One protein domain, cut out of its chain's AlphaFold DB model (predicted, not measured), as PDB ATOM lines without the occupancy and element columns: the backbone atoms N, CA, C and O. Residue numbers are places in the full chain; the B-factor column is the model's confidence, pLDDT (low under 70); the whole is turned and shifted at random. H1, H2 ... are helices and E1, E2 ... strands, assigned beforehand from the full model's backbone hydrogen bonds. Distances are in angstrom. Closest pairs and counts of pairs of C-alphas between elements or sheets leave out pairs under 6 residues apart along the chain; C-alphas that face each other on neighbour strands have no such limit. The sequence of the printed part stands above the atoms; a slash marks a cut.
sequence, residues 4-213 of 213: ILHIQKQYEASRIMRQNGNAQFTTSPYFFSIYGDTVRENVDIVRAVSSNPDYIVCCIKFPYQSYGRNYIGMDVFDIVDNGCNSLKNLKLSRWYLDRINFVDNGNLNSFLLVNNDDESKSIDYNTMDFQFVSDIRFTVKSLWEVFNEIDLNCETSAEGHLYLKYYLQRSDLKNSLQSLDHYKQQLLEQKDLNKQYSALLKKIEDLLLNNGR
ATOM      1  N   ILE A   4     253.690 211.717 172.057       91.94
ATOM      2  CA  ILE A   4     254.187 210.537 172.773       91.94
ATOM      3  C   ILE A   4     255.696 210.649 173.026       91.94
ATOM      4  O   ILE A   4     256.172 210.396 174.128       91.94
ATOM      5  N   LEU A   5     256.464 211.044 172.009       92.62
ATOM      6  CA  LEU A   5     257.917 211.156 172.125       92.62
ATOM      7  C   LEU A   5     258.320 212.281 173.087       92.62
ATOM      8  O   LEU A   5     259.281 212.122 173.839       92.62
ATOM      9  N   HIS A   6     257.587 213.397 173.070       92.50
ATOM     10  CA  HIS A   6     257.802 214.514 173.988       92.50
ATOM     11  C   HIS A   6     257.584 214.088 175.443       92.50
ATOM     12  O   HIS A   6     258.518 214.168 176.240       92.50
ATOM     13  N   ILE A   7     256.406 213.544 175.768       94.00
ATOM     14  CA  ILE A   7     256.083 213.099 177.132       94.00
ATOM     15  C   ILE A   7     257.057 212.000 177.585       94.00
ATOM     16  O   ILE A   7     257.537 212.040 178.716       94.00
ATOM     17  N   GLN A   8     257.413 211.047 176.710       94.12
ATOM     18  CA  GLN A   8     258.386 210.001 177.039       94.12
ATOM     19  C   GLN A   8     259.752 210.596 177.402       94.12
ATOM     20  O   GLN A   8     260.375 210.166 178.370       94.12
ATOM     21  N   LYS A   9     260.223 211.598 176.650       93.69
ATOM     22  CA  LYS A   9     261.497 212.270 176.928       93.69
ATOM     23  C   LYS A   9     261.477 212.975 178.286       93.69
ATOM     24  O   LYS A   9     262.458 212.877 179.021       93.69
ATOM     25  N   GLN A  10     260.381 213.658 178.618       93.75
ATOM     26  CA  GLN A  10     260.232 214.324 179.915       93.75
ATOM     27  C   GLN A  10     260.164 213.314 181.061       93.75
ATOM     28  O   GLN A  10     260.878 213.459 182.050       93.75
ATOM     29  N   TYR A  11     259.404 212.229 180.887       94.00
ATOM     30  CA  TYR A  11     259.336 211.146 181.866       94.00
ATOM     31  C   TYR A  11     260.718 210.556 182.168       94.00
ATOM     32  O   TYR A  11     261.074 210.382 183.332       94.00
ATOM     33  N   GLU A  12     261.516 210.272 181.137       93.56
ATOM     34  CA  GLU A  12     262.866 209.727 181.301       93.56
ATOM     35  C   GLU A  12     263.784 210.678 182.082       93.56
ATOM     36  O   GLU A  12     264.493 210.241 182.991       93.56
ATOM     37  N   ALA A  13     263.727 211.982 181.794       92.81
ATOM     38  CA  ALA A  13     264.483 212.984 182.541       92.81
ATOM     39  C   ALA A  13     264.073 213.018 184.023       92.81
ATOM     40  O   ALA A  13     264.928 212.931 184.908       92.81
ATOM     41  N   SER A  14     262.770 213.066 184.306       91.44
ATOM     42  CA  SER A  14     262.243 213.091 185.675       91.44
ATOM     43  C   SER A  14     262.508 211.796 186.435       91.44
ATOM     44  O   SER A  14     262.829 211.836 187.623       91.44
ATOM     45  N   ARG A  15     262.451 210.646 185.756       92.50
ATOM     46  CA  ARG A  15     262.830 209.352 186.326       92.50
ATOM     47  C   ARG A  15     264.281 209.355 186.783       92.50
ATOM     48  O   ARG A  15     264.544 208.986 187.924       92.50
ATOM     49  N   ILE A  16     265.205 209.771 185.917       91.12
ATOM     50  CA  ILE A  16     266.640 209.806 186.233       91.12
ATOM     51  C   ILE A  16     266.894 210.726 187.431       91.12
ATOM     52  O   ILE A  16     267.588 210.331 188.370       91.12
ATOM     53  N   MET A  17     266.284 211.916 187.433       89.81
ATOM     54  CA  MET A  17     266.379 212.849 188.559       89.81
ATOM     55  C   MET A  17     265.865 212.226 189.860       89.81
ATOM     56  O   MET A  17     266.522 212.339 190.893       89.81
ATOM     57  N   ARG A  18     264.720 211.531 189.819       88.19
ATOM     58  CA  ARG A  18     264.125 210.923 191.014       88.19
ATOM     59  C   ARG A  18     264.920 209.733 191.537       88.19
ATOM     60  O   ARG A  18     265.032 209.565 192.746       88.19
ATOM     61  N   GLN A  19     265.465 208.915 190.640       88.44
ATOM     62  CA  GLN A  19     266.295 207.772 191.010       88.44
ATOM     63  C   GLN A  19     267.613 208.214 191.650       88.44
ATOM     64  O   GLN A  19     268.131 207.489 192.493       88.44
ATOM     65  N   ASN A  20     268.144 209.388 191.287       85.62
ATOM     66  CA  ASN A  20     269.357 209.982 191.864       85.62
ATOM     67  C   ASN A  20     270.514 208.968 192.034       85.62
ATOM     68  O   ASN A  20     271.125 208.852 193.094       85.62
ATOM     69  N   GLY A  21     270.758 208.157 191.000       72.88
ATOM     70  CA  GLY A  21     271.794 207.114 190.999       72.88
ATOM     71  C   GLY A  21     271.406 205.783 191.662       72.88
ATOM     72  O   GLY A  21     272.137 204.804 191.521       72.88
ATOM     73  N   ASN A  22     270.250 205.689 192.322       81.56
ATOM     74  CA  ASN A  22     269.716 204.436 192.848       81.56
ATOM     75  C   ASN A  22     268.872 203.706 191.791       81.56
ATOM     76  O   ASN A  22     267.663 203.908 191.678       81.56
ATOM     77  N   ALA A  23     269.509 202.801 191.047       76.00
ATOM     78  CA  ALA A  23     268.844 201.992 190.023       76.00
ATOM     79  C   ALA A  23     267.753 201.048 190.573       76.00
ATOM     80  O   ALA A  23     266.888 200.615 189.818       76.00
ATOM     81  N   GLN A  24     267.771 200.737 191.877       76.94
ATOM     82  CA  GLN A  24     266.745 199.914 192.531       76.94
ATOM     83  C   GLN A  24     265.494 200.725 192.898       76.94
ATOM     84  O   GLN A  24     264.465 200.151 193.258       76.94
ATOM     85  N   PHE A  25     265.558 202.059 192.817       83.12
ATOM     86  CA  PHE A  25     264.409 202.912 193.080       83.12
ATOM     87  C   PHE A  25     263.425 202.834 191.908       83.12
ATOM     88  O   PHE A  25     263.688 203.310 190.799       83.12
ATOM     89  N   THR A  26     262.287 202.189 192.145       86.94
ATOM     90  CA  THR A  26     261.266 201.973 191.120       86.94
ATOM     91  C   THR A  26     260.405 203.215 190.948       86.94
ATOM     92  O   THR A  26     259.993 203.860 191.907       86.94
ATOM     93  N   THR A  27     260.121 203.560 189.698       90.50
ATOM     94  CA  THR A  27     259.179 204.624 189.353       90.50
ATOM     95  C   THR A  27     258.307 204.153 188.201       90.50
ATOM     96  O   THR A  27     258.695 203.264 187.440       90.50
ATOM     97  N   SER A  28     257.111 204.716 188.092       91.81
ATOM     98  CA  SER A  28     256.177 204.393 187.014       91.81
ATOM     99  C   SER A  28     255.483 205.656 186.518       91.81
ATOM    100  O   SER A  28     255.218 206.554 187.321       91.81
ATOM    101  N   PRO A  29     255.190 205.757 185.214       93.12
ATOM    102  CA  PRO A  29     254.432 206.878 184.698       93.12
ATOM    103  C   PRO A  29     252.956 206.747 185.091       93.12
ATOM    104  O   PRO A  29     252.413 205.646 185.218       93.12
ATOM    105  N   TYR A  30     252.296 207.883 185.270       91.50
ATOM    106  CA  TYR A  30     250.862 207.975 185.501       91.50
ATOM    107  C   TYR A  30     250.332 209.248 184.855       91.50
ATOM    108  O   TYR A  30     250.978 210.288 184.931       91.50
ATOM    109  N   PHE A  31     249.171 209.182 184.218       92.56
ATOM    110  CA  PHE A  31     248.660 210.282 183.409       92.56
ATOM    111  C   PHE A  31     247.191 210.549 183.706       92.56
ATOM    112  O   PHE A  31     246.418 209.620 183.951       92.56
ATOM    113  N   PHE A  32     246.798 211.812 183.600       92.19
ATOM    114  CA  PHE A  32     245.407 212.244 183.640       92.19
ATOM    115  C   PHE A  32     245.083 212.976 182.341       92.19
ATOM    116  O   PHE A  32     245.641 214.037 182.077       92.19
ATOM    117  N   SER A  33     244.203 212.395 181.532       94.38
ATOM    118  CA  SER A  33     243.725 212.978 180.276       94.38
ATOM    119  C   SER A  33     242.442 213.750 180.538       94.38
ATOM    120  O   SER A  33     241.508 213.195 181.121       94.38
ATOM    121  N   ILE A  34     242.399 215.004 180.110       93.00
ATOM    122  CA  ILE A  34     241.279 215.919 180.322       93.00
ATOM    123  C   ILE A  34     240.569 216.141 178.983       93.00
ATOM    124  O   ILE A  34     241.210 216.528 178.009       93.00
ATOM    125  N   TYR A  35     239.263 215.879 178.938       92.06
ATOM    126  CA  TYR A  35     238.391 216.083 177.776       92.06
ATOM    127  C   TYR A  35     237.202 216.942 178.208       92.06
ATOM    128  O   TYR A  35     236.260 216.417 178.819       92.06
ATOM    129  N   GLY A  36     237.255 218.246 177.937       87.88
ATOM    130  CA  GLY A  36     236.305 219.221 178.467       87.88
ATOM    131  C   GLY A  36     236.119 219.030 179.973       87.88
ATOM    132  O   GLY A  36     237.069 219.141 180.742       87.88
ATOM    133  N   ASP A  37     234.918 218.632 180.385       85.56
ATOM    134  CA  ASP A  37     234.550 218.453 181.796       85.56
ATOM    135  C   ASP A  37     234.985 217.111 182.411       85.56
ATOM    136  O   ASP A  37     234.774 216.862 183.599       85.56
ATOM    137  N   THR A  38     235.570 216.205 181.625       89.69
ATOM    138  CA  THR A  38     235.867 214.837 182.070       89.69
ATOM    139  C   THR A  38     237.360 214.585 182.225       89.69
ATOM    140  O   THR A  38     238.166 214.984 181.390       89.69
ATOM    141  N   VAL A  39     237.734 213.860 183.284       91.19
ATOM    142  CA  VAL A  39     239.117 213.430 183.537       91.19
ATOM    143  C   VAL A  39     239.197 211.910 183.532       91.19
ATOM    144  O   VAL A  39     238.398 211.232 184.188       91.19
ATOM    145  N   ARG A  40     240.188 211.367 182.821       92.69
ATOM    146  CA  ARG A  40     240.474 209.934 182.741       92.69
ATOM    147  C   ARG A  40     241.891 209.627 183.209       92.69
ATOM    148  O   ARG A  40     242.853 210.191 182.703       92.69
ATOM    149  N   GLU A  41     242.014 208.670 184.121       90.62
ATOM    150  CA  GLU A  41     243.309 208.171 184.585       90.62
ATOM    151  C   GLU A  41     243.874 207.112 183.634       90.62
ATOM    152  O   GLU A  41     243.150 206.232 183.157       90.62
ATOM    153  N   ASN A  42     245.180 207.171 183.383       92.38
ATOM    154  CA  ASN A  42     245.884 206.260 182.491       92.38
ATOM    155  C   ASN A  42     247.251 205.872 183.076       92.38
ATOM    156  O   ASN A  42     247.971 206.694 183.634       92.38
ATOM    157  N   VAL A  43     247.633 204.606 182.905       89.50
ATOM    158  CA  VAL A  43     248.956 204.063 183.295       89.50
ATOM    159  C   VAL A  43     249.930 203.962 182.119       89.50
ATOM    160  O   VAL A  43     251.078 203.568 182.282       89.50
ATOM    161  N   ASP A  44     249.453 204.276 180.917       90.44
ATOM    162  CA  ASP A  44     250.185 204.163 179.664       90.44
ATOM    163  C   ASP A  44     249.961 205.430 178.837       90.44
ATOM    164  O   ASP A  44     248.861 205.990 178.798       90.44
ATOM    165  N   ILE A  45     251.030 205.854 178.172       91.81
ATOM    166  CA  ILE A  45     251.078 207.062 177.362       91.81
ATOM    167  C   ILE A  45     250.178 206.968 176.129       91.81
ATOM    168  O   ILE A  45     249.567 207.963 175.751       91.81
ATOM    169  N   VAL A  46     250.042 205.784 175.519       92.38
ATOM    170  CA  VAL A  46     249.228 205.594 174.310       92.38
ATOM    171  C   VAL A  46     247.757 205.845 174.622       92.38
ATOM    172  O   VAL A  46     247.079 206.568 173.895       92.38
ATOM    173  N   ARG A  47     247.263 205.305 175.737       91.81
ATOM    174  CA  ARG A  47     245.921 205.589 176.253       91.81
ATOM    175  C   ARG A  47     245.780 207.039 176.691       91.81
ATOM    176  O   ARG A  47     244.738 207.629 176.417       91.81
ATOM    177  N   ALA A  48     246.814 207.616 177.303       91.25
ATOM    178  CA  ALA A  48     246.784 209.004 177.751       91.25
ATOM    179  C   ALA A  48     246.594 209.996 176.594       91.25
ATOM    180  O   ALA A  48     245.838 210.950 176.739       91.25
ATOM    181  N   VAL A  49     247.220 209.755 175.439       91.69
ATOM    182  CA  VAL A  49     247.057 210.606 174.244       91.69
ATOM    183  C   VAL A  49     245.875 210.193 173.361       91.69
ATOM    184  O   VAL A  49     245.552 210.879 172.392       91.69
ATOM    185  N   SER A  50     245.240 209.053 173.647       89.06
ATOM    186  CA  SER A  50     244.156 208.538 172.813       89.06
ATOM    187  C   SER A  50     242.956 209.481 172.817       89.06
ATOM    188  O   SER A  50     242.622 210.096 173.828       89.06
ATOM    189  N   SER A  51     242.262 209.556 171.682       88.00
ATOM    190  CA  SER A  51     241.074 210.406 171.510       88.00
ATOM    191  C   SER A  51     241.328 211.911 171.688       88.00
ATOM    192  O   SER A  51     240.373 212.638 171.913       88.00
ATOM    193  N   ASN A  52     242.584 212.368 171.562       88.88
ATOM    194  CA  ASN A  52     242.983 213.782 171.562       88.88
ATOM    195  C   ASN A  52     242.409 214.591 172.744       88.88
ATOM    196  O   ASN A  52     241.542 215.436 172.526       88.88
ATOM    197  N   PRO A  53     242.861 214.339 173.987       92.81
ATOM    198  CA  PRO A  53     242.477 215.176 175.124       92.81
ATOM    199  C   PRO A  53     242.936 216.624 174.938       92.81
ATOM    200  O   PRO A  53     243.945 216.877 174.275       92.81
ATOM    201  N   ASP A  54     242.233 217.556 175.575       92.06
ATOM    202  CA  ASP A  54     242.592 218.976 175.593       92.06
ATOM    203  C   ASP A  54     243.909 219.186 176.344       92.06
ATOM    204  O   ASP A  54     244.796 219.905 175.878       92.06
ATOM    205  N   TYR A  55     244.051 218.484 177.474       92.12
ATOM    206  CA  TYR A  55     245.236 218.515 178.321       92.12
ATOM    207  C   TYR A  55     245.606 217.128 178.844       92.12
ATOM    208  O   TYR A  55     244.746 216.275 179.084       92.12
ATOM    209  N   ILE A  56     246.897 216.917 179.094       93.19
ATOM    210  CA  ILE A  56     247.414 215.732 179.777       93.19
ATOM    211  C   ILE A  56     248.301 216.180 180.933       93.19
ATOM    212  O   ILE A  56     249.361 216.770 180.723       93.19
ATOM    213  N   VAL A  57     247.892 215.855 182.158       91.31
ATOM    214  CA  VAL A  57     248.734 216.013 183.350       91.31
ATOM    215  C   VAL A  57     249.577 214.754 183.502       91.31
ATOM    216  O   VAL A  57     249.042 213.651 183.651       91.31
ATOM    217  N   CYS A  58     250.894 214.912 183.434       92.31
ATOM    218  CA  CYS A  58     251.851 213.818 183.402       92.31
ATOM    219  C   CYS A  58     252.591 213.721 184.736       92.31
ATOM    220  O   CYS A  58     253.248 214.669 185.172       92.31
ATOM    221  N   CYS A  59     252.505 212.557 185.374       90.19
ATOM    222  CA  CYS A  59     253.020 212.324 186.714       90.19
ATOM    223  C   CYS A  59     253.958 211.115 186.779       90.19
ATOM    224  O   CYS A  59     253.815 210.138 186.044       90.19
ATOM    225  N   ILE A  60     254.886 211.149 187.728       89.94
ATOM    226  CA  ILE A  60     255.729 210.016 188.102       89.94
ATOM    227  C   ILE A  60     255.297 209.500 189.471       89.94
ATOM    228  O   ILE A  60     255.296 210.238 190.453       89.94
ATOM    229  N   LYS A  61     254.919 208.223 189.543       88.06
ATOM    230  CA  LYS A  61     254.621 207.515 190.790       88.06
ATOM    231  C   LYS A  61     255.872 206.837 191.318       88.06
ATOM    232  O   LYS A  61     256.582 206.174 190.561       88.06
ATOM    233  N   PHE A  62     256.103 206.954 192.619       86.69
ATOM    234  CA  PHE A  62     257.258 206.364 193.288       86.69
ATOM    235  C   PHE A  62     256.895 205.881 194.699       86.69
ATOM    236  O   PHE A  62     256.084 206.514 195.380       86.69
ATOM    237  N   PRO A  63     257.488 204.776 195.171       85.31
ATOM    238  CA  PRO A  63     257.360 204.367 196.555       85.31
ATOM    239  C   PRO A  63     258.238 205.250 197.447       85.31
ATOM    240  O   PRO A  63     259.335 205.656 197.062       85.31
ATOM    241  N   TYR A  64     257.790 205.518 198.665       80.25
ATOM    242  CA  TYR A  64     258.634 206.094 199.707       80.25
ATOM    243  C   TYR A  64     258.270 205.510 201.069       80.25
ATOM    244  O   TYR A  64     257.159 205.028 201.281       80.25
ATOM    245  N   GLN A  65     259.228 205.513 201.991       80.81
ATOM    246  CA  GLN A  65     259.024 205.024 203.349       80.81
ATOM    247  C   GLN A  65     258.963 206.190 204.320       80.81
ATOM    248  O   GLN A  65     259.813 207.077 204.290       80.81
ATOM    249  N   SER A  66     257.968 206.164 205.200       78.00
ATOM    250  CA  SER A  66     257.844 207.122 206.294       78.00
ATOM    251  C   SER A  66     257.296 206.411 207.530       78.00
ATOM    252  O   SER A  66     256.374 205.606 207.432       78.00
ATOM    253  N   TYR A  67     257.906 206.632 208.697       81.75
ATOM    254  CA  TYR A  67     257.502 206.023 209.977       81.75
ATOM    255  C   TYR A  67     257.231 204.499 209.916       81.75
ATOM    256  O   TYR A  67     256.251 204.005 210.472       81.75
ATOM    257  N   GLY A  68     258.077 203.744 209.203       77.44
ATOM    258  CA  GLY A  68     257.954 202.283 209.077       77.44
ATOM    259  C   GLY A  68     256.808 201.795 208.180       77.44
ATOM    260  O   GLY A  68     256.534 200.597 208.142       77.44
ATOM    261  N   ARG A  69     256.139 202.693 207.448       78.75
ATOM    262  CA  ARG A  69     255.094 202.369 206.469       78.75
ATOM    263  C   ARG A  69     255.567 202.688 205.052       78.75
ATOM    264  O   ARG A  69     256.316 203.643 204.836       78.75
ATOM    265  N   ASN A  70     255.122 201.873 204.097       78.81
ATOM    266  CA  ASN A  70     255.326 202.109 202.670       78.81
ATOM    267  C   ASN A  70     254.177 202.963 202.135       78.81
ATOM    268  O   ASN A  70     253.011 202.612 202.313       78.81
ATOM    269  N   TYR A  71     254.524 204.036 201.440       78.62
ATOM    270  CA  TYR A  71     253.597 204.956 200.802       78.62
ATOM    271  C   TYR A  71     253.913 205.080 199.317       78.62
ATOM    272  O   TYR A  71     255.016 204.758 198.869       78.62
ATOM    273  N   ILE A  72     252.935 205.556 198.548       79.25
ATOM    274  CA  ILE A  72     253.113 205.910 197.139       79.25
ATOM    275  C   ILE A  72     252.963 207.420 197.019       79.25
ATOM    276  O   ILE A  72     251.906 207.972 197.331       79.25
ATOM    277  N   GLY A  73     254.033 208.070 196.575       78.62
ATOM    278  CA  GLY A  73     254.041 209.473 196.193       78.62
ATOM    279  C   GLY A  73     253.863 209.627 194.687       78.62
ATOM    280  O   GLY A  73     254.047 208.676 193.917       78.62
ATOM    281  N   MET A  74     253.472 210.826 194.272       82.50
ATOM    282  CA  MET A  74     253.275 211.158 192.871       82.50
ATOM    283  C   MET A  74     253.661 212.616 192.627       82.50
ATOM    284  O   MET A  74     253.131 213.502 193.286       82.50
ATOM    285  N   ASP A  75     254.548 212.857 191.666       83.81
ATOM    286  CA  ASP A  75     255.005 214.207 191.316       83.81
ATOM    287  C   ASP A  75     254.616 214.513 189.867       83.81
ATOM    288  O   ASP A  75     254.779 213.657 188.994       83.81
ATOM    289  N   VAL A  76     254.108 215.718 189.594       87.00
ATOM    290  CA  VAL A  76     253.873 216.183 188.217       87.00
ATOM    291  C   VAL A  76     255.214 216.531 187.587       87.00
ATOM    292  O   VAL A  76     256.001 217.273 188.173       87.00
ATOM    293  N   PHE A  77     255.471 216.006 186.393       89.44
ATOM    294  CA  PHE A  77     256.666 216.342 185.627       89.44
ATOM    295  C   PHE A  77     256.384 217.178 184.381       89.44
ATOM    296  O   PHE A  77     257.283 217.873 183.916       89.44
ATOM    297  N   ASP A  78     255.170 217.112 183.832       91.38
ATOM    298  CA  ASP A  78     254.769 217.932 182.690       91.38
ATOM    299  C   ASP A  78     253.243 218.072 182.641       91.38
ATOM    300  O   ASP A  78     252.503 217.204 183.114       91.38
ATOM    301  N   ILE A  79     252.776 219.155 182.034       90.81
ATOM    302  CA  ILE A  79     251.385 219.337 181.627       90.81
ATOM    303  C   ILE A  79     251.445 219.694 180.155       90.81
ATOM    304  O   ILE A  79     252.132 220.639 179.795       90.81
ATOM    305  N   VAL A  80     250.760 218.953 179.294       93.00
ATOM    306  CA  VAL A  80     250.833 219.185 177.845       93.00
ATOM    307  C   VAL A  80     249.458 219.402 177.251       93.00
ATOM    308  O   VAL A  80     248.498 218.750 177.664       93.00
ATOM    309  N   ASP A  81     249.367 220.307 176.283       91.12
ATOM    310  CA  ASP A  81     248.170 220.467 175.459       91.12
ATOM    311  C   ASP A  81     248.170 219.517 174.249       91.12
ATOM    312  O   ASP A  81     249.157 218.839 173.930       91.12
ATOM    313  N   ASN A  82     247.048 219.501 173.531       84.69
ATOM    314  CA  ASN A  82     246.910 218.782 172.264       84.69
ATOM    315  C   ASN A  82     247.908 219.232 171.170       84.69
ATOM    316  O   ASN A  82     248.162 218.487 170.221       84.69
ATOM    317  N   GLY A  83     248.503 220.419 171.314       85.12
ATOM    318  CA  GLY A  83     249.499 221.012 170.428       85.12
ATOM    319  C   GLY A  83     250.939 220.591 170.730       85.12
ATOM    320  O   GLY A  83     251.847 221.031 170.024       85.12
ATOM    321  N   CYS A  84     251.160 219.717 171.721       86.75
ATOM    322  CA  CYS A  84     252.487 219.308 172.194       86.75
ATOM    323  C   CYS A  84     253.285 220.455 172.845       86.75
ATOM    324  O   CYS A  84     254.519 220.430 172.861       86.75
ATOM    325  N   ASN A  85     252.596 221.448 173.404       89.69
ATOM    326  CA  ASN A  85     253.209 222.505 174.194       89.69
ATOM    327  C   ASN A  85     253.209 222.110 175.671       89.69
ATOM    328  O   ASN A  85     252.159 221.796 176.231       89.69
ATOM    329  N   SER A  86     254.378 222.170 176.313       89.19
ATOM    330  CA  SER A  86     254.468 222.094 177.774       89.19
ATOM    331  C   SER A  86     253.907 223.371 178.389       89.19
ATOM    332  O   SER A  86     254.377 224.479 178.119       89.19
ATOM    333  N   LEU A  87     252.909 223.197 179.238       86.44
ATOM    334  CA  LEU A  87     252.225 224.233 179.976       86.44
ATOM    335  C   LEU A  87     252.744 224.273 181.409       86.44
ATOM    336  O   LEU A  87     252.997 223.248 182.037       86.44
ATOM    337  N   LYS A  88     252.859 225.485 181.949       76.38
ATOM    338  CA  LYS A  88     253.114 225.675 183.382       76.38
ATOM    339  C   LYS A  88     251.834 225.553 184.206       76.38
ATOM    340  O   LYS A  88     251.896 225.141 185.354       76.38
ATOM    341  N   ASN A  89     250.695 225.888 183.601       74.75
ATOM    342  CA  ASN A  89     249.386 225.917 184.234       74.75
ATOM    343  C   ASN A  89     248.290 225.412 183.296       74.75
ATOM    344  O   ASN A  89     248.415 225.489 182.074       74.75
ATOM    345  N   LEU A  90     247.202 224.913 183.886       78.94
ATOM    346  CA  LEU A  90     245.951 224.679 183.165       78.94
ATOM    347  C   LEU A  90     245.114 225.954 183.204       78.94
ATOM    348  O   LEU A  90     245.052 226.630 184.229       78.94
ATOM    349  N   LYS A  91     244.476 226.285 182.086       77.88
ATOM    350  CA  LYS A  91     243.695 227.509 181.927       77.88
ATOM    351  C   LYS A  91     242.243 227.167 181.613       77.88
ATOM    352  O   LYS A  91     241.990 226.360 180.725       77.88
ATOM    353  N   LEU A  92     241.321 227.842 182.292       77.50
ATOM    354  CA  LEU A  92     239.909 227.930 181.926       77.50
ATOM    355  C   LEU A  92     239.556 229.362 181.489       77.50
ATOM    356  O   LEU A  92     240.438 230.160 181.158       77.50
ATOM    357  N   SER A  93     238.266 229.691 181.409       80.88
ATOM    358  CA  SER A  93     237.823 230.969 180.852       80.88
ATOM    359  C   SER A  93     238.217 232.169 181.722       80.88
ATOM    360  O   SER A  93     238.565 233.218 181.182       80.88
ATOM    361  N   ARG A  94     238.208 232.001 183.048       74.75
ATOM    362  CA  ARG A  94     238.425 233.051 184.058       74.75
ATOM    363  C   ARG A  94     239.493 232.694 185.086       74.75
ATOM    364  O   ARG A  94     239.959 233.582 185.801       74.75
ATOM    365  N   TRP A  95     239.893 231.424 185.148       75.00
ATOM    366  CA  TRP A  95     240.804 230.922 186.173       75.00
ATOM    367  C   TRP A  95     241.984 230.142 185.599       75.00
ATOM    368  O   TRP A  95     241.910 229.524 184.534       75.00
ATOM    369  N   TYR A  96     243.079 230.142 186.355       74.94
ATOM    370  CA  TYR A  96     244.265 229.327 186.106       74.94
ATOM    371  C   TYR A  96     244.472 228.323 187.239       74.94
ATOM    372  O   TYR A  96     244.067 228.575 188.367       74.94
ATOM    373  N   LEU A  97     245.125 227.200 186.940       74.62
ATOM    374  CA  LEU A  97     245.547 226.174 187.888       74.62
ATOM    375  C   LEU A  97     247.065 225.981 187.760       74.62
ATOM    376  O   LEU A  97     247.527 225.332 186.821       74.62
ATOM    377  N   ASP A  98     247.832 226.592 188.672       64.00
ATOM    378  CA  ASP A  98     249.278 226.811 188.495       64.00
ATOM    379  C   ASP A  98     250.190 225.746 189.130       64.00
ATOM    380  O   ASP A  98     251.331 225.613 188.699       64.00
ATOM    381  N   ARG A  99     249.732 224.938 190.106       65.81
ATOM    382  CA  ARG A  99     250.529 223.816 190.657       65.81
ATOM    383  C   ARG A  99     249.658 222.665 191.171       65.81
ATOM    384  O   ARG A  99     248.822 222.809 192.058       65.81
ATOM    385  N   ILE A 100     249.909 221.460 190.674       69.25
ATOM    386  CA  ILE A 100     249.240 220.239 191.138       69.25
ATOM    387  C   ILE A 100     250.303 219.374 191.822       69.25
ATOM    388  O   ILE A 100     251.174 218.846 191.142       69.25
ATOM    389  N   ASN A 101     250.254 219.235 193.150       63.41
ATOM    390  CA  ASN A 101     251.125 218.312 193.886       63.41
ATOM    391  C   ASN A 101     250.282 217.221 194.558       63.41
ATOM    392  O   ASN A 101     249.114 217.430 194.882       63.41
ATOM    393  N   PHE A 102     250.864 216.046 194.791       65.38
ATOM    394  CA  PHE A 102     250.181 214.936 195.457       65.38
ATOM    395  C   PHE A 102     250.929 214.538 196.731       65.38
ATOM    396  O   PHE A 102     252.157 214.503 196.753       65.38
ATOM    397  N   VAL A 103     250.191 214.211 197.791       59.34
ATOM    398  CA  VAL A 103     250.718 213.671 199.052       59.34
ATOM    399  C   VAL A 103     249.954 212.400 199.397       59.34
ATOM    400  O   VAL A 103     248.744 212.368 199.267       59.34
ATOM    401  N   ASP A 104     250.669 211.357 199.826       57.62
ATOM    402  CA  ASP A 104     250.158 210.063 200.310       57.62
ATOM    403  C   ASP A 104     249.013 209.385 199.529       57.62
ATOM    404  O   ASP A 104     247.856 209.801 199.531       57.62
ATOM    405  N   ASN A 105     249.310 208.220 198.941       56.69
ATOM    406  CA  ASN A 105     248.341 207.346 198.258       56.69
ATOM    407  C   ASN A 105     247.569 208.022 197.107       56.69
ATOM    408  O   ASN A 105     246.493 207.558 196.727       56.69
ATOM    409  N   GLY A 106     248.133 209.081 196.520       50.81
ATOM    410  CA  GLY A 106     247.514 209.827 195.425       50.81
ATOM    411  C   GLY A 106     246.477 210.861 195.865       50.81
ATOM    412  O   GLY A 106     245.751 211.355 195.004       50.81
ATOM    413  N   ASN A 107     246.408 211.207 197.156       56.38
ATOM    414  CA  ASN A 107     245.644 212.378 197.578       56.38
ATOM    415  C   ASN A 107     246.342 213.650 197.075       56.38
ATOM    416  O   ASN A 107     247.568 213.734 197.011       56.38
ATOM    417  N   LEU A 108     245.564 214.642 196.664       53.44
ATOM    418  CA  LEU A 108     246.093 215.907 196.166       53.44
ATOM    419  C   LEU A 108     246.383 216.899 197.294       53.44
ATOM    420  O   LEU A 108     245.486 217.239 198.056       53.44
ATOM    421  N   ASN A 109     247.594 217.458 197.280       48.19
ATOM    422  CA  ASN A 109     247.861 218.811 197.766       48.19
ATOM    423  C   ASN A 109     248.052 219.703 196.534       48.19
ATOM    424  O   ASN A 109     249.171 220.024 196.141       48.19
ATOM    425  N   SER A 110     246.970 220.061 195.853       42.84
ATOM    426  CA  SER A 110     247.052 221.071 194.796       42.84
ATOM    427  C   SER A 110     247.376 222.420 195.425       42.84
ATOM    428  O   SER A 110     246.751 222.744 196.420       42.84
ATOM    429  N   PHE A 111     248.289 223.198 194.848       38.66
ATOM    430  CA  PHE A 111     248.458 224.610 195.188       38.66
ATOM    431  C   PHE A 111     248.042 225.413 193.963       38.66
ATOM    432  O   PHE A 111     248.717 225.404 192.939       38.66
ATOM    433  N   LEU A 112     246.940 226.132 194.043       43.66
ATOM    434  CA  LEU A 112     246.776 227.280 193.163       43.66
ATOM    435  C   LEU A 112     247.357 228.484 193.918       43.66
ATOM    436  O   LEU A 112     247.317 228.487 195.141       43.66
ATOM    437  N   LEU A 113     248.038 229.385 193.210       36.09
ATOM    438  CA  LEU A 113     248.702 230.559 193.763       36.09
ATOM    439  C   LEU A 113     247.920 231.798 193.330       36.09
ATOM    440  O   LEU A 113     247.735 232.010 192.127       36.09
ATOM    441  N   VAL A 114     247.459 232.590 194.301       36.41
ATOM    442  CA  VAL A 114     246.780 233.863 194.041       36.41
ATOM    443  C   VAL A 114     247.781 234.971 193.755       36.41
ATOM    444  O   VAL A 114     248.387 235.504 194.680       36.41
ATOM    445  N   ASN A 115     247.902 235.375 192.492       36.34
ATOM    446  CA  ASN A 115     248.498 236.663 192.155       36.34
ATOM    447  C   ASN A 115     247.388 237.573 191.646       36.34
ATOM    448  O   ASN A 115     246.877 237.387 190.545       36.34
ATOM    449  N   ASN A 116     247.026 238.552 192.468       35.78
ATOM    450  CA  ASN A 116     246.319 239.731 192.005       35.78
ATOM    451  C   ASN A 116     247.404 240.759 191.678       35.78
ATOM    452  O   ASN A 116     247.765 241.584 192.516       35.78
ATOM    453  N   ASP A 117     248.030 240.620 190.512       36.59
ATOM    454  CA  ASP A 117     248.962 241.640 190.048       36.59
ATOM    455  C   ASP A 117     248.140 242.849 189.580       36.59
ATOM    456  O   ASP A 117     247.909 243.046 188.391       36.59
ATOM    457  N   ASP A 118     247.746 243.712 190.516       38.25
ATOM    458  CA  ASP A 118     247.346 245.088 190.180       38.25
ATOM    459  C   ASP A 118     248.520 245.870 189.537       38.25
ATOM    460  O   ASP A 118     248.329 246.943 188.964       38.25
ATOM    461  N   GLU A 119     249.750 245.336 189.581       37.75
ATOM    462  CA  GLU A 119     250.950 245.975 189.025       37.75
ATOM    463  C   GLU A 119     251.449 245.391 187.693       37.75
ATOM    464  O   GLU A 119     252.243 246.051 187.011       37.75
ATOM    465  N   SER A 120     250.968 244.224 187.243       37.31
ATOM    466  CA  SER A 120     251.283 243.722 185.901       37.31
ATOM    467  C   SER A 120     250.079 243.924 184.981       37.31
ATOM    468  O   SER A 120     249.060 243.250 185.051       37.31
ATOM    469  N   LYS A 121     250.198 244.908 184.082       36.97
ATOM    470  CA  LYS A 121     249.222 245.283 183.037       36.97
ATOM    471  C   LYS A 121     248.972 244.187 181.985       36.97
ATOM    472  O   LYS A 121     248.736 244.477 180.813       36.97
ATOM    473  N   SER A 122     249.052 242.925 182.364       37.88
ATOM    474  CA  SER A 122     248.781 241.804 181.494       37.88
ATOM    475  C   SER A 122     248.256 240.640 182.323       37.88
ATOM    476  O   SER A 122     249.036 239.757 182.671       37.88
ATOM    477  N   ILE A 123     246.931 240.619 182.533       42.50
ATOM    478  CA  ILE A 123     246.013 239.480 182.300       42.50
ATOM    479  C   ILE A 123     244.940 239.372 183.422       42.50
ATOM    480  O   ILE A 123     245.225 238.948 184.535       42.50
ATOM    481  N   ASP A 124     243.690 239.729 183.077       44.50
ATOM    482  CA  ASP A 124     242.460 239.815 183.904       44.50
ATOM    483  C   ASP A 124     241.911 238.466 184.442       44.50
ATOM    484  O   ASP A 124     240.853 238.010 184.001       44.50
ATOM    485  N   TYR A 125     242.615 237.748 185.324       47.53
ATOM    486  CA  TYR A 125     242.156 236.418 185.775       47.53
ATOM    487  C   TYR A 125     242.174 236.279 187.293       47.53
ATOM    488  O   TYR A 125     243.110 236.701 187.969       47.53
ATOM    489  N   ASN A 126     241.136 235.629 187.825       46.84
ATOM    490  CA  ASN A 126     241.034 235.334 189.247       46.84
ATOM    491  C   ASN A 126     241.841 234.079 189.592       46.84
ATOM    492  O   ASN A 126     241.958 233.139 188.801       46.84
ATOM    493  N   THR A 127     242.392 234.051 190.799       48.84
ATOM    494  CA  THR A 127     243.231 232.957 191.306       48.84
ATOM    495  C   THR A 127     242.867 232.642 192.772       48.84
ATOM    496  O   THR A 127     242.308 233.496 193.465       48.84
ATOM    497  N   MET A 128     243.064 231.393 193.236       47.62
ATOM    498  CA  MET A 128     242.562 230.884 194.533       47.62
ATOM    499  C   MET A 128     243.450 229.845 195.215       47.62
ATOM    500  O   MET A 128     243.692 228.804 194.631       47.62
ATOM    501  N   ASP A 129     243.808 230.001 196.485       51.25
ATOM    502  CA  ASP A 129     244.640 228.999 197.153       51.25
ATOM    503  C   ASP A 129     243.803 227.831 197.697       51.25
ATOM    504  O   ASP A 129     242.971 227.976 198.596       51.25
ATOM    505  N   PHE A 130     244.061 226.631 197.179       47.97
ATOM    506  CA  PHE A 130     243.521 225.392 197.723       47.97
ATOM    507  C   PHE A 130     244.574 224.738 198.607       47.97
ATOM    508  O   PHE A 130     245.657 224.419 198.144       47.97
ATOM    509  N   GLN A 131     244.268 224.501 199.876       49.59
ATOM    510  CA  GLN A 131     245.046 223.580 200.696       49.59
ATOM    511  C   GLN A 131     244.062 222.683 201.428       49.59
ATOM    512  O   GLN A 131     243.314 223.135 202.294       49.59
ATOM    513  N   PHE A 132     244.043 221.409 201.058       47.47
ATOM    514  CA  PHE A 132     243.160 220.443 201.688       47.47
ATOM    515  C   PHE A 132     243.958 219.601 202.667       47.47
ATOM    516  O   PHE A 132     244.757 218.757 202.280       47.47
ATOM    517  N   VAL A 133     243.699 219.808 203.952       43.22
ATOM    518  CA  VAL A 133     243.891 218.759 204.952       43.22
ATOM    519  C   VAL A 133     242.488 218.263 205.265       43.22
ATOM    520  O   VAL A 133     241.801 218.815 206.118       43.22
ATOM    521  N   SER A 134     242.012 217.310 204.469       43.22
ATOM    522  CA  SER A 134     240.708 216.676 204.657       43.22
ATOM    523  C   SER A 134     240.906 215.169 204.749       43.22
ATOM    524  O   SER A 134     241.771 214.609 204.073       43.22
ATOM    525  N   ASP A 135     240.078 214.511 205.556       49.31
ATOM    526  CA  ASP A 135     239.984 213.049 205.568       49.31
ATOM    527  C   ASP A 135     239.405 212.507 204.243       49.31
ATOM    528  O   ASP A 135     239.509 211.312 203.946       49.31
ATOM    529  N   ILE A 136     238.821 213.381 203.406       54.16
ATOM    530  CA  ILE A 136     238.361 213.052 202.058       54.16
ATOM    531  C   ILE A 136     239.551 212.974 201.100       54.16
ATOM    532  O   ILE A 136     240.287 213.938 200.891       54.16
ATOM    533  N   ARG A 137     239.666 211.837 200.409       61.38
ATOM    534  CA  ARG A 137     240.596 211.676 199.286       61.38
ATOM    535  C   ARG A 137     240.195 212.577 198.119       61.38
ATOM    536  O   ARG A 137     239.203 212.310 197.442       61.38
ATOM    537  N   PHE A 138     240.984 213.614 197.863       67.12
ATOM    538  CA  PHE A 138     240.788 214.512 196.727       67.12
ATOM    539  C   PHE A 138     241.572 214.007 195.505       67.12
ATOM    540  O   PHE A 138     242.791 213.838 195.574       67.12
ATOM    541  N   THR A 139     240.874 213.732 194.398       75.06
ATOM    542  CA  THR A 139     241.454 213.199 193.144       75.06
ATOM    543  C   THR A 139     241.596 214.293 192.081       75.06
ATOM    544  O   THR A 139     240.930 215.320 192.180       75.06
ATOM    545  N   VAL A 140     242.411 214.089 191.032       77.75
ATOM    546  CA  VAL A 140     242.534 215.068 189.917       77.75
ATOM    547  C   VAL A 140     241.194 215.315 189.248       77.75
ATOM    548  O   VAL A 140     240.892 216.440 188.869       77.75
ATOM    549  N   LYS A 141     240.363 214.277 189.159       81.94
ATOM    550  CA  LYS A 141     238.997 214.410 188.673       81.94
ATOM    551  C   LYS A 141     238.184 215.370 189.546       81.94
ATOM    552  O   LYS A 141     237.599 216.301 189.015       81.94
ATOM    553  N   SER A 142     238.200 215.182 190.864       78.88
ATOM    554  CA  SER A 142     237.501 216.072 191.802       78.88
ATOM    555  C   SER A 142     238.046 217.502 191.759       78.88
ATOM    556  O   SER A 142     237.270 218.447 191.834       78.88
ATOM    557  N   LEU A 143     239.363 217.670 191.597       81.06
ATOM    558  CA  LEU A 143     239.983 218.982 191.403       81.06
ATOM    559  C   LEU A 143     239.454 219.664 190.145       81.06
ATOM    560  O   LEU A 143     239.076 220.828 190.208       81.06
ATOM    561  N   TRP A 144     239.412 218.943 189.027       85.62
ATOM    562  CA  TRP A 144     238.926 219.476 187.759       85.62
ATOM    563  C   TRP A 144     237.437 219.823 187.809       85.62
ATOM    564  O   TRP A 144     237.044 220.887 187.344       85.62
ATOM    565  N   GLU A 145     236.617 218.975 188.436       85.44
ATOM    566  CA  GLU A 145     235.190 219.240 188.661       85.44
ATOM    567  C   GLU A 145     234.982 220.535 189.459       85.44
ATOM    568  O   GLU A 145     234.237 221.409 189.024       85.44
ATOM    569  N   VAL A 146     235.694 220.703 190.580       83.94
ATOM    570  CA  VAL A 146     235.638 221.936 191.386       83.94
ATOM    571  C   VAL A 146     236.131 223.140 190.591       83.94
ATOM    572  O   VAL A 146     235.538 224.212 190.665       83.94
ATOM    573  N   PHE A 147     237.210 222.973 189.830       83.69
ATOM    574  CA  PHE A 147     237.798 224.048 189.044       83.69
ATOM    575  C   PHE A 147     236.838 224.545 187.952       83.69
ATOM    576  O   PHE A 147     236.651 225.752 187.824       83.69
ATOM    577  N   ASN A 148     236.146 223.636 187.258       87.19
ATOM    578  CA  ASN A 148     235.089 223.982 186.303       87.19
ATOM    579  C   ASN A 148     233.879 224.632 186.989       87.19
ATOM    580  O   ASN A 148     233.348 225.621 186.489       87.19
ATOM    581  N   GLU A 149     233.441 224.115 188.143       88.19
ATOM    582  CA  GLU A 149     232.333 224.713 188.896       88.19
ATOM    583  C   GLU A 149     232.662 226.153 189.334       88.19
ATOM    584  O   GLU A 149     231.801 227.028 189.244       88.19
ATOM    585  N   ILE A 150     233.899 226.420 189.759       85.56
ATOM    586  CA  ILE A 150     234.358 227.768 190.123       85.56
ATOM    587  C   ILE A 150     234.447 228.672 188.890       85.56
ATOM    588  O   ILE A 150     233.988 229.809 188.947       85.56
ATOM    589  N   ASP A 151     234.970 228.179 187.764       85.19
ATOM    590  CA  ASP A 151     235.041 228.952 186.517       85.19
ATOM    591  C   ASP A 151     233.659 229.389 186.019       85.19
ATOM    592  O   ASP A 151     233.482 230.529 185.588       85.19
ATOM    593  N   LEU A 152     232.663 228.512 186.163       89.44
ATOM    594  CA  LEU A 152     231.283 228.773 185.764       89.44
ATOM    595  C   LEU A 152     230.531 229.702 186.726       89.44
ATOM    596  O   LEU A 152     229.724 230.512 186.272       89.44
ATOM    597  N   ASN A 153     230.745 229.566 188.038       88.19
ATOM    598  CA  ASN A 153     229.875 230.180 189.052       88.19
ATOM    599  C   ASN A 153     230.526 231.313 189.852       88.19
ATOM    600  O   ASN A 153     229.834 231.950 190.645       88.19
ATOM    601  N   CYS A 154     231.829 231.549 189.703       84.75
ATOM    602  CA  CYS A 154     232.551 232.541 190.494       84.75
ATOM    603  C   CYS A 154     233.241 233.566 189.592       84.75
ATOM    604  O   CYS A 154     233.973 233.233 188.657       84.75
ATOM    605  N   GLU A 155     233.017 234.836 189.906       82.06
ATOM    606  CA  GLU A 155     233.608 235.994 189.236       82.06
ATOM    607  C   GLU A 155     234.763 236.592 190.022       82.06
ATOM    608  O   GLU A 155     235.531 237.372 189.467       82.06
ATOM    609  N   THR A 156     234.901 236.243 191.301       77.50
ATOM    610  CA  THR A 156     235.957 236.774 192.167       77.50
ATOM    611  C   THR A 156     236.661 235.678 192.957       77.50
ATOM    612  O   THR A 156     236.093 234.625 193.268       77.50
ATOM    613  N   SER A 157     237.899 235.961 193.368       70.75
ATOM    614  CA  SER A 157     238.649 235.140 194.330       70.75
ATOM    615  C   SER A 157     237.895 234.923 195.648       70.75
ATOM    616  O   SER A 157     238.006 233.859 196.244       70.75
ATOM    617  N   ALA A 158     237.082 235.868 196.121       76.12
ATOM    618  CA  ALA A 158     236.305 235.674 197.346       76.12
ATOM    619  C   ALA A 158     235.186 234.630 197.166       76.12
ATOM    620  O   ALA A 158     234.992 233.764 198.024       76.12
ATOM    621  N   GLU A 159     234.478 234.684 196.036       81.38
ATOM    622  CA  GLU A 159     233.377 233.771 195.720       81.38
ATOM    623  C   GLU A 159     233.847 232.334 195.568       81.38
ATOM    624  O   GLU A 159     233.262 231.445 196.185       81.38
ATOM    625  N   GLY A 160     234.936 232.093 194.836       79.38
ATOM    626  CA  GLY A 160     235.440 230.727 194.711       79.38
ATOM    627  C   GLY A 160     235.880 230.144 196.067       79.38
ATOM    628  O   GLY A 160     235.733 228.945 196.281       79.38
ATOM    629  N   HIS A 161     236.366 230.962 197.020       73.94
ATOM    630  CA  HIS A 161     236.866 230.470 198.309       73.94
ATOM    631  C   HIS A 161     235.679 230.024 199.157       73.94
ATOM    632  O   HIS A 161     235.745 229.019 199.869       73.94
ATOM    633  N   LEU A 162     234.574 230.768 199.074       81.12
ATOM    634  CA  LEU A 162     233.300 230.375 199.659       81.12
ATOM    635  C   LEU A 162     232.742 229.126 198.974       81.12
ATOM    636  O   LEU A 162     232.340 228.191 199.670       81.12
ATOM    637  N   TYR A 163     232.776 229.077 197.641       84.88
ATOM    638  CA  TYR A 163     232.318 227.929 196.862       84.88
ATOM    639  C   TYR A 163     233.065 226.659 197.244       84.88
ATOM    640  O   TYR A 163     232.466 225.610 197.463       84.88
ATOM    641  N   LEU A 164     234.378 226.760 197.410       78.62
ATOM    642  CA  LEU A 164     235.186 225.639 197.825       78.62
ATOM    643  C   LEU A 164     234.813 225.134 199.212       78.62
ATOM    644  O   LEU A 164     234.655 223.929 199.408       78.62
ATOM    645  N   LYS A 165     234.706 226.041 200.188       78.25
ATOM    646  CA  LYS A 165     234.306 225.669 201.549       78.25
ATOM    647  C   LYS A 165     232.966 224.940 201.521       78.25
ATOM    648  O   LYS A 165     232.823 223.902 202.165       78.25
ATOM    649  N   TYR A 166     232.026 225.443 200.725       84.69
ATOM    650  CA  TYR A 166     230.753 224.784 200.473       84.69
ATOM    651  C   TYR A 166     230.931 223.394 199.835       84.69
ATOM    652  O   TYR A 166     230.343 222.428 200.318       84.69
ATOM    653  N   TYR A 167     231.765 223.256 198.801       83.12
ATOM    654  CA  TYR A 167     232.025 221.984 198.124       83.12
ATOM    655  C   TYR A 167     232.587 220.920 199.076       83.12
ATOM    656  O   TYR A 167     232.128 219.772 199.063       83.12
ATOM    657  N   LEU A 168     233.555 221.291 199.918       77.38
ATOM    658  CA  LEU A 168     234.139 220.389 200.913       77.38
ATOM    659  C   LEU A 168     233.084 219.918 201.916       77.38
ATOM    660  O   LEU A 168     232.895 218.715 202.077       77.38
ATOM    661  N   GLN A 169     232.320 220.847 202.498       81.38
ATOM    662  CA  GLN A 169     231.244 220.515 203.439       81.38
ATOM    663  C   GLN A 169     230.163 219.631 202.803       81.38
ATOM    664  O   GLN A 169     229.687 218.675 203.417       81.38
ATOM    665  N   ARG A 170     229.787 219.919 201.550       84.75
ATOM    666  CA  ARG A 170     228.844 219.109 200.766       84.75
ATOM    667  C   ARG A 170     229.370 217.687 200.562       84.75
ATOM    668  O   ARG A 170     228.598 216.731 200.649       84.75
ATOM    669  N   SER A 171     230.667 217.544 200.303       78.31
ATOM    670  CA  SER A 171     231.323 216.248 200.105       78.31
ATOM    671  C   SER A 171     231.403 215.446 201.408       78.31
ATOM    672  O   SER A 171     231.061 214.262 201.412       78.31
ATOM    673  N   ASP A 172     231.751 216.093 202.522       78.38
ATOM    674  CA  ASP A 172     231.767 215.480 203.858       78.38
ATOM    675  C   ASP A 172     230.377 214.967 204.250       78.38
ATOM    676  O   ASP A 172     230.211 213.820 204.684       78.38
ATOM    677  N   LEU A 173     229.349 215.791 204.032       84.06
ATOM    678  CA  LEU A 173     227.964 215.417 204.297       84.06
ATOM    679  C   LEU A 173     227.538 214.203 203.462       84.06
ATOM    680  O   LEU A 173     226.915 213.281 203.990       84.06
ATOM    681  N   LYS A 174     227.899 214.163 202.174       84.31
ATOM    682  CA  LYS A 174     227.590 213.031 201.288       84.31
ATOM    683  C   LYS A 174     228.235 211.730 201.780       84.31
ATOM    684  O   LYS A 174     227.551 210.709 201.842       84.31
ATOM    685  N   ASN A 175     229.506 211.769 202.179       78.38
ATOM    686  CA  ASN A 175     230.208 210.604 202.733       78.38
ATOM    687  C   ASN A 175     229.583 210.135 204.059       78.38
ATOM    688  O   ASN A 175     229.427 208.934 204.299       78.38
ATOM    689  N   SER A 176     229.164 211.085 204.898       80.56
ATOM    690  CA  SER A 176     228.479 210.801 206.165       80.56
ATOM    691  C   SER A 176     227.134 210.109 205.934       80.56
ATOM    692  O   SER A 176     226.821 209.122 206.600       80.56
ATOM    693  N   LEU A 177     226.358 210.580 204.953       86.38
ATOM    694  CA  LEU A 177     225.076 209.977 204.578       86.38
ATOM    695  C   LEU A 177     225.249 208.548 204.048       86.38
ATOM    696  O   LEU A 177     224.529 207.651 204.482       86.38
ATOM    697  N   GLN A 178     226.238 208.313 203.183       83.38
ATOM    698  CA  GLN A 178     226.547 206.965 202.690       83.38
ATOM    699  C   GLN A 178     226.932 206.007 203.825       83.38
ATOM    700  O   GLN A 178     226.464 204.868 203.864       83.38
ATOM    701  N   SER A 179     227.743 206.475 204.775       84.25
ATOM    702  CA  SER A 179     228.128 205.687 205.955       84.25
ATOM    703  C   SER A 179     226.915 205.340 206.820       84.25
ATOM    704  O   SER A 179     226.770 204.212 207.289       84.25
ATOM    705  N   LEU A 180     225.999 206.294 206.992       90.44
ATOM    706  CA  LEU A 180     224.765 206.101 207.745       90.44
ATOM    707  C   LEU A 180     223.845 205.066 207.083       90.44
ATOM    708  O   LEU A 180     223.267 204.228 207.779       90.44
ATOM    709  N   ASP A 181     223.731 205.077 205.756       91.75
ATOM    710  CA  ASP A 181     222.955 204.075 205.022       91.75
ATOM    711  C   ASP A 181     223.574 202.674 205.123       91.75
ATOM    712  O   ASP A 181     222.845 201.696 205.314       91.75
ATOM    713  N   HIS A 182     224.906 202.570 205.115       88.88
ATOM    714  CA  HIS A 182     225.599 201.309 205.376       88.88
ATOM    715  C   HIS A 182     225.301 200.766 206.784       88.88
ATOM    716  O   HIS A 182     224.929 199.600 206.938       88.88
ATOM    717  N   TYR A 183     225.374 201.611 207.818       91.56
ATOM    718  CA  TYR A 183     225.045 201.194 209.186       91.56
ATOM    719  C   TYR A 183     223.577 200.785 209.349       91.56
ATOM    720  O   TYR A 183     223.278 199.843 210.084       91.56
ATOM    721  N   LYS A 184     222.645 201.438 208.641       93.69
ATOM    722  CA  LYS A 184     221.238 201.007 208.615       93.69
ATOM    723  C   LYS A 184     221.079 199.605 208.031       93.69
ATOM    724  O   LYS A 184     220.301 198.825 208.579       93.69
ATOM    725  N   GLN A 185     221.794 199.283 206.951       93.38
ATOM    726  CA  GLN A 185     221.767 197.944 206.352       93.38
ATOM    727  C   GLN A 185     222.296 196.888 207.330       93.38
ATOM    728  O   GLN A 185     221.594 195.919 207.606       93.38
ATOM    729  N   GLN A 186     223.453 197.132 207.952       92.75
ATOM    730  CA  GLN A 186     224.011 196.225 208.964       92.75
ATOM    731  C   GLN A 186     223.059 196.013 210.152       92.75
ATOM    732  O   GLN A 186     222.895 194.895 210.641       92.75
ATOM    733  N   LEU A 187     222.389 197.076 210.612       94.44
ATOM    734  CA  LEU A 187     221.419 196.977 211.702       94.44
ATOM    735  C   LEU A 187     220.195 196.133 211.313       94.44
ATOM    736  O   LEU A 187     219.665 195.403 212.152       94.44
ATOM    737  N   LEU A 188     219.725 196.233 210.065       95.06
ATOM    738  CA  LEU A 188     218.626 195.407 209.557       95.06
ATOM    739  C   LEU A 188     219.020 193.929 209.497       95.06
ATOM    740  O   LEU A 188     218.259 193.089 209.976       95.06
ATOM    741  N   GLU A 189     220.217 193.622 208.995       94.31
ATOM    742  CA  GLU A 189     220.758 192.258 208.954       94.31
ATOM    743  C   GLU A 189     220.879 191.653 210.359       94.31
ATOM    744  O   GLU A 189     220.426 190.533 210.598       94.31
ATOM    745  N   GLN A 190     221.405 192.411 211.328       92.94
ATOM    746  CA  GLN A 190     221.490 191.945 212.716       92.94
ATOM    747  C   GLN A 190     220.118 191.722 213.356       92.94
ATOM    748  O   GLN A 190     219.934 190.765 214.110       92.94
ATOM    749  N   LYS A 191     219.136 192.587 213.075       94.44
ATOM    750  CA  LYS A 191     217.765 192.402 213.572       94.44
ATOM    751  C   LYS A 191     217.126 191.136 213.008       94.44
ATOM    752  O   LYS A 191     216.441 190.436 213.754       94.44
ATOM    753  N   ASP A 192     217.354 190.836 211.732       95.38
ATOM    754  CA  ASP A 192     216.845 189.610 211.117       95.38
ATOM    755  C   ASP A 192     217.518 188.362 211.704       95.38
ATOM    756  O   ASP A 192     216.826 187.444 212.145       95.38
ATOM    757  N   LEU A 193     218.848 188.373 211.849       94.25
ATOM    758  CA  LEU A 193     219.596 187.308 212.526       94.25
ATOM    759  C   LEU A 193     219.084 187.062 213.948       94.25
ATOM    760  O   LEU A 193     218.797 185.922 214.311       94.25
ATOM    761  N   ASN A 194     218.894 188.117 214.745       93.81
ATOM    762  CA  ASN A 194     218.344 187.991 216.095       93.81
ATOM    763  C   ASN A 194     216.949 187.357 216.088       93.81
ATOM    764  O   ASN A 194     216.668 186.487 216.909       93.81
ATOM    765  N   LYS A 195     216.088 187.730 215.134       95.25
ATOM    766  CA  LYS A 195     214.760 187.122 214.978       95.25
ATOM    767  C   LYS A 195     214.855 185.631 214.643       95.25
ATOM    768  O   LYS A 195     214.105 184.835 215.212       95.25
ATOM    769  N   GLN A 196     215.775 185.246 213.758       93.94
ATOM    770  CA  GLN A 196     216.031 183.844 213.421       93.94
ATOM    771  C   GLN A 196     216.542 183.058 214.638       93.94
ATOM    772  O   GLN A 196     216.013 181.984 214.929       93.94
ATOM    773  N   TYR A 197     217.492 183.612 215.398       94.44
ATOM    774  CA  TYR A 197     217.997 182.993 216.626       94.44
ATOM    775  C   TYR A 197     216.908 182.829 217.684       94.44
ATOM    776  O   TYR A 197     216.786 181.748 218.252       94.44
ATOM    777  N   SER A 198     216.073 183.847 217.915       93.50
ATOM    778  CA  SER A 198     214.949 183.745 218.855       93.50
ATOM    779  C   SER A 198     213.941 182.672 218.436       93.50
ATOM    780  O   SER A 198     213.458 181.916 219.278       93.50
ATOM    781  N   ALA A 199     213.640 182.557 217.139       93.19
ATOM    782  CA  ALA A 199     212.762 181.504 216.630       93.19
ATOM    783  C   ALA A 199     213.371 180.103 216.807       93.19
ATOM    784  O   ALA A 199     212.652 179.146 217.096       93.19
ATOM    785  N   LEU A 200     214.688 179.978 216.637       94.44
ATOM    786  CA  LEU A 200     215.410 178.720 216.798       94.44
ATOM    787  C   LEU A 200     215.498 178.302 218.273       94.44
ATOM    788  O   LEU A 200     215.228 177.146 218.582       94.44
ATOM    789  N   LEU A 201     215.773 179.248 219.174       94.69
ATOM    790  CA  LEU A 201     215.703 179.055 220.628       94.69
ATOM    791  C   LEU A 201     214.333 178.529 221.052       94.69
ATOM    792  O   LEU A 201     214.258 177.483 221.687       94.69
ATOM    793  N   LYS A 202     213.254 179.177 220.598       94.38
ATOM    794  CA  LYS A 202     211.890 178.732 220.896       94.38
ATOM    795  C   LYS A 202     211.619 177.305 220.404       94.38
ATOM    796  O   LYS A 202     211.047 176.502 221.128       94.38
ATOM    797  N   LYS A 203     212.076 176.954 219.195       92.81
ATOM    798  CA  LYS A 203     211.957 175.578 218.681       92.81
ATOM    799  C   LYS A 203     212.723 174.565 219.534       92.81
ATOM    800  O   LYS A 203     212.240 173.453 219.715       92.81
ATOM    801  N   ILE A 204     213.912 174.920 220.025       91.88
ATOM    802  CA  ILE A 204     214.687 174.055 220.926       91.88
ATOM    803  C   ILE A 204     213.935 173.863 222.245       91.88
ATOM    804  O   ILE A 204     213.806 172.730 222.701       91.88
ATOM    805  N   GLU A 205     213.404 174.938 222.831       93.06
ATOM    806  CA  GLU A 205     212.597 174.879 224.056       93.06
ATOM    807  C   GLU A 205     211.362 173.982 223.876       93.06
ATOM    808  O   GLU A 205     211.129 173.089 224.692       93.06
ATOM    809  N   ASP A 206     210.630 174.141 222.768       92.56
ATOM    810  CA  ASP A 206     209.473 173.306 222.427       92.56
ATOM    811  C   ASP A 206     209.859 171.821 222.270       92.56
ATOM    812  O   ASP A 206     209.125 170.928 222.701       92.56
ATOM    813  N   LEU A 207     211.017 171.525 221.668       91.31
ATOM    814  CA  LEU A 207     211.524 170.154 221.523       91.31
ATOM    815  C   LEU A 207     211.923 169.537 222.869       91.31
ATOM    816  O   LEU A 207     211.646 168.362 223.102       91.31
ATOM    817  N   LEU A 208     212.558 170.310 223.752       88.62
ATOM    818  CA  LEU A 208     212.936 169.853 225.092       88.62
ATOM    819  C   LEU A 208     211.700 169.557 225.952       88.62
ATOM    820  O   LEU A 208     211.667 168.538 226.640       88.62
ATOM    821  N   LEU A 209     210.665 170.397 225.870       85.88
ATOM    822  CA  LEU A 209     209.396 170.192 226.575       85.88
ATOM    823  C   LEU A 209     208.627 168.963 226.067       85.88
ATOM    824  O   LEU A 209     208.017 168.253 226.865       85.88
ATOM    825  N   ASN A 210     208.665 168.692 224.760       75.62
ATOM    826  CA  ASN A 210     207.951 167.560 224.162       75.62
ATOM    827  C   ASN A 210     208.684 166.214 224.304       75.62
ATOM    828  O   ASN A 210     208.019 165.185 224.375       75.62
ATOM    829  N   ASN A 211     210.020 166.205 224.378       67.56
ATOM    830  CA  ASN A 211     210.821 164.984 224.568       67.56
ATOM    831  C   ASN A 211     211.115 164.655 226.046       67.56
ATOM    832  O   ASN A 211     211.712 163.622 226.333       67.56
ATOM    833  N   GLY A 212     210.729 165.525 226.985       58.12
ATOM    834  CA  GLY A 212     210.866 165.311 228.431       58.12
ATOM    835  C   GLY A 212     209.725 164.514 229.082       58.12
ATOM    836  O   GLY A 212     209.585 164.571 230.304       58.12
ATOM    837  N   ARG A 213     208.892 163.822 228.294       48.00
ATOM    838  CA  ARG A 213     207.854 162.883 228.754       48.00
ATOM    839  C   ARG A 213     208.198 161.455 228.368       48.00
ATOM    840  O   ARG A 213     208.567 161.253 227.192       48.00
TER     841      ARG A 213
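What this domain is: This is residues 4 to 213 of the 213 residues of an uncharacterized protein of bacterium (UniProt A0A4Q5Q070). A very long helix, H4, starts beside a compact body and runs far out of it, with residues 176 to 213 sticking out as an arm. The body is built on a strongly twisted four-stranded sheet, with H1 and H2 over one face, H3 over the other, and the hairpin E5 and E6 partly face to face with it. The printed part has 210 residues, with four named helices and six named strands in the order H1 E1 E2 H2 E3 E4 E5 E6 H3 H4, of mixed class. The larger sheet, E2 E1 E3 E4, is antiparallel, as is E5 E6. The whole is extended, with a radius of gyration of the C-alphas of 25.8 A and spans of 100 by 48 by 39 A.

How they stand to each other: H1, residues 4 to 19, is on the sheet of E2, residues 38 to 42, E1, 28 to 35, E3, 55 to 66, and E4, 69 to 81. Its height over the sheet is 8.9 A, and it runs along the strands, at 19 degrees to E3 on the local plane. E1 and E2 are a hairpin, with N 33 and O 40 at 2.8 A. H2, residues 45 to 49, lies over E1 on the same face as H1 and touches it, C-alphas 4 and 45 being closest at 6.5 A. E2, H2 and E3 form a split strand-helix-strand unit, two strands running the same way with E1 between them, its crossover right-handed. E1 and E3 are antiparallel neighbours, with N 30 and O 59 within hydrogen-bond range at 2.8 A. E3 bends by 54 degrees at residue 63 and forms a hairpin with E4, with N 62 and O 73 at 3.0 A. E5, residues 99 to 103, and E6, 107 to 111, are a hairpin, with N 109 and O 101 at 2.8 A; the two sheets form a sandwich, face to face with best planes 38 degrees apart. The closest C-alphas of E4 and E5, 74 and 102, are 5.5 A apart. H3, residues 140 to 153, is on the opposite face from H1, giving three layers, helices on both faces of a sheet. Residues 160 to 167 of H4, residues 157 to 211, touch H3 at a steep tilt of 53 degrees, opposite ways, C-alphas 150 and 160 being closest at 5.6 A. In the four helices every O i to N i+4 pair is within hydrogen-bond range.

Where its parts are: H1 begins at C-alpha 4, (254.187, 210.537, 172.773), and is 22.1 A long. E1 measures 23.2 A, E3 32.7 A, E4 36.6 A and H3 19.7 A. H4 runs 81.3 A to C-alpha 211 at (210.821, 164.984, 224.568).

The domain as a whole: The C-alphas of Lys 121 and Arg 213, the two farthest apart, are 102.9 A apart. The printed part has no cut. The links E4 to E5 and E6 to H3 are long, and residues 118 to 123 stand free. The model's pLDDT is under 70 at residues 98 to 138 and 211 to 213.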